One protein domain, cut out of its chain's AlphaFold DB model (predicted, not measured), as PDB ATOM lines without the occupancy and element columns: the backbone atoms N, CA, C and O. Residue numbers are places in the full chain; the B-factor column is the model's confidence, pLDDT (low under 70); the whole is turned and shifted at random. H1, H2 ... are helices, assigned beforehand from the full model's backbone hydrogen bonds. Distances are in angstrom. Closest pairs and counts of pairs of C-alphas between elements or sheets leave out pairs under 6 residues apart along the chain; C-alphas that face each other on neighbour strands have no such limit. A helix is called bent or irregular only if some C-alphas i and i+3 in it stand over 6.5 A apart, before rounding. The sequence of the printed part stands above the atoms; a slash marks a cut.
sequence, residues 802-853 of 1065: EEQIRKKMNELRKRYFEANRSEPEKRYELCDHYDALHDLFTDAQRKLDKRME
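This is residues 802 to 853 of the 1065 residues of an uncharacterized protein of Anopheles christyi (UniProt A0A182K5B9). Two long helices, H3 and H1, make an L: the first residues of H3 meet the last residues of H1 at the corner, and the far arms, residues 842 to 853 of H3 and 802 to 811 of H1, stick out free. The short helix H2 sits at that corner and folds back beside the last turns of H1, to make a small helical hairpin with it. The printed part has 52 residues with three named helices, in the order H1, H2, H3, and no named strand; the class is all helix. The whole is loose, with a radius of gyration of the C-alphas of 12.8 A, and flat, spanning 37 by 32 by 14 A.

H3, the longest helix, holds residues 834 to 853 and measures 28.6 A from first to last C-alpha. It begins at C-alpha 834 (112.370, 86.679, 100.868) and ends at C-alpha 853 (117.857, 69.866, 78.439). H1 holds residues 802 to 819 and measures 25.5 A, beginning at C-alpha 802 (130.643, 76.924, 109.681). H2 holds residues 824 to 830 and measures 10.7 A. It is irregular: C-alphas 825 and 828 are 7.2 A apart.

H3 touches H1, with residues 834 to 838 of H3 and 813 to 819 of H1 alone; the closest C-alphas, those of Tyr 834 and Tyr 816, are 6.1 A apart. Their lines are about perpendicular, at 87 degrees. H1 touches H2 with residues 815 to 819 alone, and the closest C-alphas are those of Ala 819 and Arg 827, 4.5 A apart. H1 and H2 form a helical hairpin, with a shallow tilt of 24 degrees, opposite ways. H2 and H3 are close but not clearly touching: their closest C-alphas, those of Tyr 828 and Tyr 834, are 6.3 A apart, and their lines are about perpendicular at 73 degrees. In H1 and H3 every O i to N i+4 pair is within hydrogen-bond range. In H2 1 of 3 such pairs is within range, and 1 of 4 of its O i to N i+3 pairs.

The two C-alphas farthest apart are those of Glu 829 and Glu 853, at 37.2 A. Without the stretches that stand free, the body has 30 residues and spans 21 by 14 by 12 A. The printed part has no cut, and the links H1 to H2 and H2 to H3 are both tight. The mean pLDDT of the printed part is 71.6; 19 residues are under 70, among them residues 802 to 806, 843 to 845 and 847 to 849.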
ATOM      1  N   GLU A 802     131.306  77.494 110.868       49.84
ATOM      2  CA  GLU A 802     130.643  76.924 109.681       49.84
ATOM      3  C   GLU A 802     129.324  76.209 110.027       49.84
ATOM      4  O   GLU A 802     128.327  76.380 109.331       49.84
ATOM      5  N   GLU A 803     129.272  75.498 111.157       57.22
ATOM      6  CA  GLU A 803     128.046  74.864 111.658       57.22
ATOM      7  C   GLU A 803     126.950  75.886 111.995       57.22
ATOM      8  O   GLU A 803     125.769  75.682 111.719       57.22
ATOM      9  N   GLN A 804     127.336  77.029 112.558       55.41
ATOM     10  CA  GLN A 804     126.421  78.109 112.926       55.41
ATOM     11  C   GLN A 804     125.925  78.861 111.675       55.41
ATOM     12  O   GLN A 804     124.755  79.250 111.628       55.41
ATOM     13  N   ILE A 805     126.752  78.969 110.626       62.22
ATOM     14  CA  ILE A 805     126.339  79.435 109.290       62.22
ATOM     15  C   ILE A 805     125.355  78.438 108.659       62.22
ATOM     16  O   ILE A 805     124.277  78.841 108.216       62.22
ATOM     17  N   ARG A 806     125.671  77.136 108.661       62.78
ATOM     18  CA  ARG A 806     124.833  76.077 108.069       62.78
ATOM     19  C   ARG A 806     123.472  75.974 108.765       62.78
ATOM     20  O   ARG A 806     122.438  75.919 108.099       62.78
ATOM     21  N   LYS A 807     123.455  76.059 110.099       72.12
ATOM     22  CA  LYS A 807     122.233  76.092 110.916       72.12
ATOM     23  C   LYS A 807     121.390  77.345 110.641       72.12
ATOM     24  O   LYS A 807     120.179  77.221 110.476       72.12
ATOM     25  N   LYS A 808     122.007  78.528 110.499       70.94
ATOM     26  CA  LYS A 808     121.291  79.775 110.153       70.94
ATOM     27  C   LYS A 808     120.777  79.791 108.704       70.94
ATOM     28  O   LYS A 808     119.704  80.328 108.454       70.94
ATOM     29  N   MET A 809     121.485  79.160 107.766       68.56
ATOM     30  CA  MET A 809     121.016  78.966 106.386       68.56
ATOM     31  C   MET A 809     119.794  78.034 106.328       68.56
ATOM     32  O   MET A 809     118.830  78.331 105.627       68.56
ATOM     33  N   ASN A 810     119.793  76.939 107.097       73.31
ATOM     34  CA  ASN A 810     118.633  76.047 107.198       73.31
ATOM     35  C   ASN A 810     117.420  76.739 107.846       73.31
ATOM     36  O   ASN A 810     116.299  76.551 107.377       73.31
ATOM     37  N   GLU A 811     117.639  77.582 108.857       78.12
ATOM     38  CA  GLU A 811     116.595  78.410 109.480       78.12
ATOM     39  C   GLU A 811     115.977  79.410 108.484       78.12
ATOM     40  O   GLU A 811     114.758  79.441 108.312       78.12
ATOM     41  N   LEU A 812     116.803  80.168 107.750       74.69
ATOM     42  CA  LEU A 812     116.334  81.074 106.689       74.69
ATOM     43  C   LEU A 812     115.585  80.320 105.579       74.69
ATOM     44  O   LEU A 812     114.555  80.785 105.093       74.69
ATOM     45  N   ARG A 813     116.056  79.124 105.209       76.50
ATOM     46  CA  ARG A 813     115.385  78.257 104.233       76.50
ATOM     47  C   ARG A 813     114.024  77.764 104.729       76.50
ATOM     48  O   ARG A 813     113.103  77.691 103.920       76.50
ATOM     49  N   LYS A 814     113.878  77.451 106.025       80.06
ATOM     50  CA  LYS A 814     112.579  77.109 106.625       80.06
ATOM     51  C   LYS A 814     111.619  78.293 106.497       80.06
ATOM     52  O   LYS A 814     110.576  78.145 105.867       80.06
ATOM     53  N   ARG A 815     112.025  79.469 106.991       75.31
ATOM     54  CA  ARG A 815     111.226  80.708 106.950       75.31
ATOM     55  C   ARG A 815     110.828  81.116 105.536       75.31
ATOM     56  O   ARG A 815     109.696  81.526 105.324       75.31
ATOM     57  N   TYR A 816     111.706  80.930 104.551       84.25
ATOM     58  CA  TYR A 816     111.372  81.150 103.144       84.25
ATOM     59  C   TYR A 816     110.225  80.248 102.651       84.25
ATOM     60  O   TYR A 816     109.299  80.744 102.016       84.25
ATOM     61  N   PHE A 817     110.235  78.944 102.954       81.81
ATOM     62  CA  PHE A 817     109.135  78.047 102.558       81.81
ATOM     63  C   PHE A 817     107.857  78.241 103.388       81.81
ATOM     64  O   PHE A 817     106.773  77.895 102.919       81.81
ATOM     65  N   GLU A 818     107.983  78.790 104.595       80.38
ATOM     66  CA  GLU A 818     106.882  79.199 105.476       80.38
ATOM     67  C   GLU A 818     106.201  80.465 104.905       80.38
ATOM     68  O   GLU A 818     105.003  80.450 104.634       80.38
ATOM     69  N   ALA A 819     106.980  81.491 104.542       80.62
ATOM     70  CA  ALA A 819     106.533  82.698 103.836       80.62
ATOM     71  C   ALA A 819     105.976  82.414 102.424       80.62
ATOM     72  O   ALA A 819     104.932  82.931 102.040       80.62
ATOM     73  N   ASN A 820     106.605  81.536 101.635       79.62
ATOM     74  CA  ASN A 820     106.092  81.146 100.310       79.62
ATOM     75  C   ASN A 820     104.765  80.354 100.412       79.62
ATOM     76  O   ASN A 820     104.100  80.136  99.400       79.62
ATOM     77  N   ARG A 821     104.373  79.901 101.612       78.12
ATOM     78  CA  ARG A 821     103.065  79.290 101.893       78.12
ATOM     79  C   ARG A 821     102.045  80.255 102.502       78.12
ATOM     80  O   ARG A 821     100.873  79.902 102.537       78.12
ATOM     81  N   SER A 822     102.459  81.433 102.969       78.56
ATOM     82  CA  SER A 822     101.557  82.423 103.559       78.56
ATOM     83  C   SER A 822     100.957  83.370 102.516       78.56
ATOM     84  O   SER A 822     101.433  83.473 101.376       78.56
ATOM     85  N   GLU A 823      99.949  84.123 102.964       72.44
ATOM     86  CA  GLU A 823      99.406  85.297 102.276       72.44
ATOM     87  C   GLU A 823     100.514  86.239 101.766       72.44
ATOM     88  O   GLU A 823     101.541  86.368 102.447       72.44
ATOM     89  N   PRO A 824     100.333  86.910 100.606       69.56
ATOM     90  CA  PRO A 824     101.350  87.772  99.994       69.56
ATOM     91  C   PRO A 824     101.870  88.879 100.916       69.56
ATOM     92  O   PRO A 824     103.066  89.166 100.917       69.56
ATOM     93  N   GLU A 825     100.986  89.458 101.726       68.00
ATOM     94  CA  GLU A 825     101.278  90.582 102.623       68.00
ATOM     95  C   GLU A 825     102.270  90.195 103.735       68.00
ATOM     96  O   GLU A 825     103.171  90.958 104.071       68.00
ATOM     97  N   LYS A 826     102.170  88.961 104.248       71.12
ATOM     98  CA  LYS A 826     102.926  88.483 105.423       71.12
ATOM     99  C   LYS A 826     104.298  87.894 105.082       71.12
ATOM    100  O   LYS A 826     105.062  87.516 105.972       71.12
ATOM    101  N   ARG A 827     104.650  87.804 103.792       75.25
ATOM    102  CA  ARG A 827     105.887  87.132 103.339       75.25
ATOM    103  C   ARG A 827     107.152  87.836 103.817       75.25
ATOM    104  O   ARG A 827     108.112  87.168 104.199       75.25
ATOM    105  N   TYR A 828     107.119  89.165 103.840       72.94
ATOM    106  CA  TYR A 828     108.225  90.006 104.295       72.94
ATOM    107  C   TYR A 828     108.316  90.096 105.828       72.94
ATOM    108  O   TYR A 828     109.398  90.347 106.347       72.94
ATOM    109  N   GLU A 829     107.222  89.830 106.554       66.44
ATOM    110  CA  GLU A 829     107.212  89.732 108.024       66.44
ATOM    111  C   GLU A 829     107.838  88.414 108.510       66.44
ATOM    112  O   GLU A 829     108.552  88.378 109.511       66.44
ATOM    113  N   LEU A 830     107.587  87.319 107.783       67.00
ATOM    114  CA  LEU A 830     108.138  85.990 108.072       67.00
ATOM    115  C   LEU A 830     109.583  85.810 107.577       67.00
ATOM    116  O   LEU A 830     110.316  84.968 108.106       67.00
ATOM    117  N   CYS A 831     109.996  86.559 106.548       74.31
ATOM    118  CA  CYS A 831     111.308  86.431 105.920       74.31
ATOM    119  C   CYS A 831     111.787  87.761 105.300       74.31
ATOM    120  O   CYS A 831     111.573  88.027 104.119       74.31
ATOM    121  N   ASP A 832     112.535  88.562 106.060       68.88
ATOM    122  CA  ASP A 832     113.108  89.853 105.635       68.88
ATOM    123  C   ASP A 832     114.169  89.769 104.502       68.88
ATOM    124  O   ASP A 832     114.668  90.790 104.026       68.88
ATOM    125  N   HIS A 833     114.474  88.561 104.007       66.56
ATOM    126  CA  HIS A 833     115.303  88.301 102.815       66.56
ATOM    127  C   HIS A 833     114.564  87.467 101.749       66.56
ATOM    128  O   HIS A 833     115.214  86.774 100.960       66.56
ATOM    129  N   TYR A 834     113.223  87.510 101.730       78.19
ATOM    130  CA  TYR A 834     112.370  86.679 100.868       78.19
ATOM    131  C   TYR A 834     112.798  86.694  99.395       78.19
ATOM    132  O   TYR A 834     113.100  85.632  98.854       78.19
ATOM    133  N   ASP A 835     112.904  87.870  98.768       72.50
ATOM    134  CA  ASP A 835     113.196  87.997  97.329       72.50
ATOM    135  C   ASP A 835     114.550  87.395  96.950       72.50
ATOM    136  O   ASP A 835     114.655  86.630  95.994       72.50
ATOM    137  N   ALA A 836     115.586  87.670  97.748       70.19
ATOM    138  CA  ALA A 836     116.935  87.159  97.515       70.19
ATOM    139  C   ALA A 836     117.003  85.622  97.601       70.19
ATOM    140  O   ALA A 836     117.818  84.996  96.917       70.19
ATOM    141  N   LEU A 837     116.140  85.001  98.414       72.19
ATOM    142  CA  LEU A 837     115.986  83.547  98.474       72.19
ATOM    143  C   LEU A 837     115.078  83.027  97.346       72.19
ATOM    144  O   LEU A 837     115.399  82.002  96.744       72.19
ATOM    145  N   HIS A 838     114.005  83.744  97.006       83.81
ATOM    146  CA  HIS A 838     113.077  83.401  95.925       83.81
ATOM    147  C   HIS A 838     113.787  83.356  94.567       83.81
ATOM    148  O   HIS A 838     113.693  82.359  93.844       83.81
ATOM    149  N   ASP A 839     114.573  84.386  94.247       70.06
ATOM    150  CA  ASP A 839     115.368  84.440  93.021       70.06
ATOM    151  C   ASP A 839     116.442  83.350  92.996       70.06
ATOM    152  O   ASP A 839     116.629  82.705  91.962       70.06
ATOM    153  N   LEU A 840     117.101  83.079  94.130       72.25
ATOM    154  CA  LEU A 840     118.118  82.031  94.240       72.25
ATOM    155  C   LEU A 840     117.530  80.629  94.012       72.25
ATOM    156  O   LEU A 840     118.116  79.838  93.268       72.25
ATOM    157  N   PHE A 841     116.369  80.311  94.596       75.69
ATOM    158  CA  PHE A 841     115.689  79.034  94.352       75.69
ATOM    159  C   PHE A 841     115.146  78.938  92.919       75.69
ATOM    160  O   PHE A 841     115.291  77.893  92.278       75.69
ATOM    161  N   THR A 842     114.604  80.026  92.370       74.62
ATOM    162  CA  THR A 842     114.049  80.044  91.006       74.62
ATOM    163  C   THR A 842     115.151  79.990  89.941       74.62
ATOM    164  O   THR A 842     115.007  79.336  88.910       74.62
ATOM    165  N   ASP A 843     116.304  80.626  90.161       63.84
ATOM    166  CA  ASP A 843     117.506  80.464  89.330       63.84
ATOM    167  C   ASP A 843     118.132  79.064  89.476       63.84
ATOM    168  O   ASP A 843     118.514  78.467  88.468       63.84
ATOM    169  N   ALA A 844     118.161  78.479  90.679       62.00
ATOM    170  CA  ALA A 844     118.596  77.094  90.870       62.00
ATOM    171  C   ALA A 844     117.723  76.100  90.081       62.00
ATOM    172  O   ALA A 844     118.268  75.230  89.393       62.00
ATOM    173  N   GLN A 845     116.396  76.274  90.096       67.69
ATOM    174  CA  GLN A 845     115.463  75.473  89.296       67.69
ATOM    175  C   GLN A 845     115.700  75.680  87.790       67.69
ATOM    176  O   GLN A 845     116.012  74.724  87.079       67.69
ATOM    177  N   ARG A 846     115.720  76.937  87.315       70.81
ATOM    178  CA  ARG A 846     116.024  77.278  85.907       70.81
ATOM    179  C   ARG A 846     117.374  76.702  85.440       70.81
ATOM    180  O   ARG A 846     117.515  76.307  84.278       70.81
ATOM    181  N   LYS A 847     118.377  76.609  86.323       69.12
ATOM    182  CA  LYS A 847     119.683  75.971  86.053       69.12
ATOM    183  C   LYS A 847     119.615  74.442  86.022       69.12
ATOM    184  O   LYS A 847     120.342  73.846  85.220       69.12
ATOM    185  N   LEU A 848     118.768  73.813  86.837       68.56
ATOM    186  CA  LEU A 848     118.510  72.368  86.804       68.56
ATOM    187  C   LEU A 848     117.822  71.968  85.492       68.56
ATOM    188  O   LEU A 848     118.327  71.096  84.783       68.56
ATOM    189  N   ASP A 849     116.765  72.675  85.099       66.75
ATOM    190  CA  ASP A 849     116.028  72.411  83.855       66.75
ATOM    191  C   ASP A 849     116.936  72.586  82.626       66.75
ATOM    192  O   ASP A 849     117.022  71.723  81.748       66.75
ATOM    193  N   LYS A 850     117.755  73.648  82.623       80.38
ATOM    194  CA  LYS A 850     118.774  73.901  81.590       80.38
ATOM    195  C   LYS A 850     119.932  72.891  81.609       80.38
ATOM    196  O   LYS A 850     120.677  72.809  80.630       80.38
ATOM    197  N   ARG A 851     120.106  72.108  82.683       67.75
ATOM    198  CA  ARG A 851     121.031  70.958  82.750       67.75
ATOM    199  C   ARG A 851     120.374  69.682  82.212       67.75
ATOM    200  O   ARG A 851     121.042  68.957  81.478       67.75
ATOM    201  N   MET A 852     119.089  69.463  82.496       70.38
ATOM    202  CA  MET A 852     118.287  68.360  81.943       70.38
ATOM    203  C   MET A 852     118.114  68.475  80.422       70.38
ATOM    204  O   MET A 852     118.230  67.486  79.702       70.38
ATOM    205  N   GLU A 853     117.934  69.686  79.893       72.56
ATOM    206  CA  GLU A 853     117.857  69.866  78.439       72.56
ATOM    207  C   GLU A 853     119.226  69.678  77.759       72.56
ATOM    208  O   GLU A 853     119.327  69.141  76.657       72.56
TER     209      GLU A 853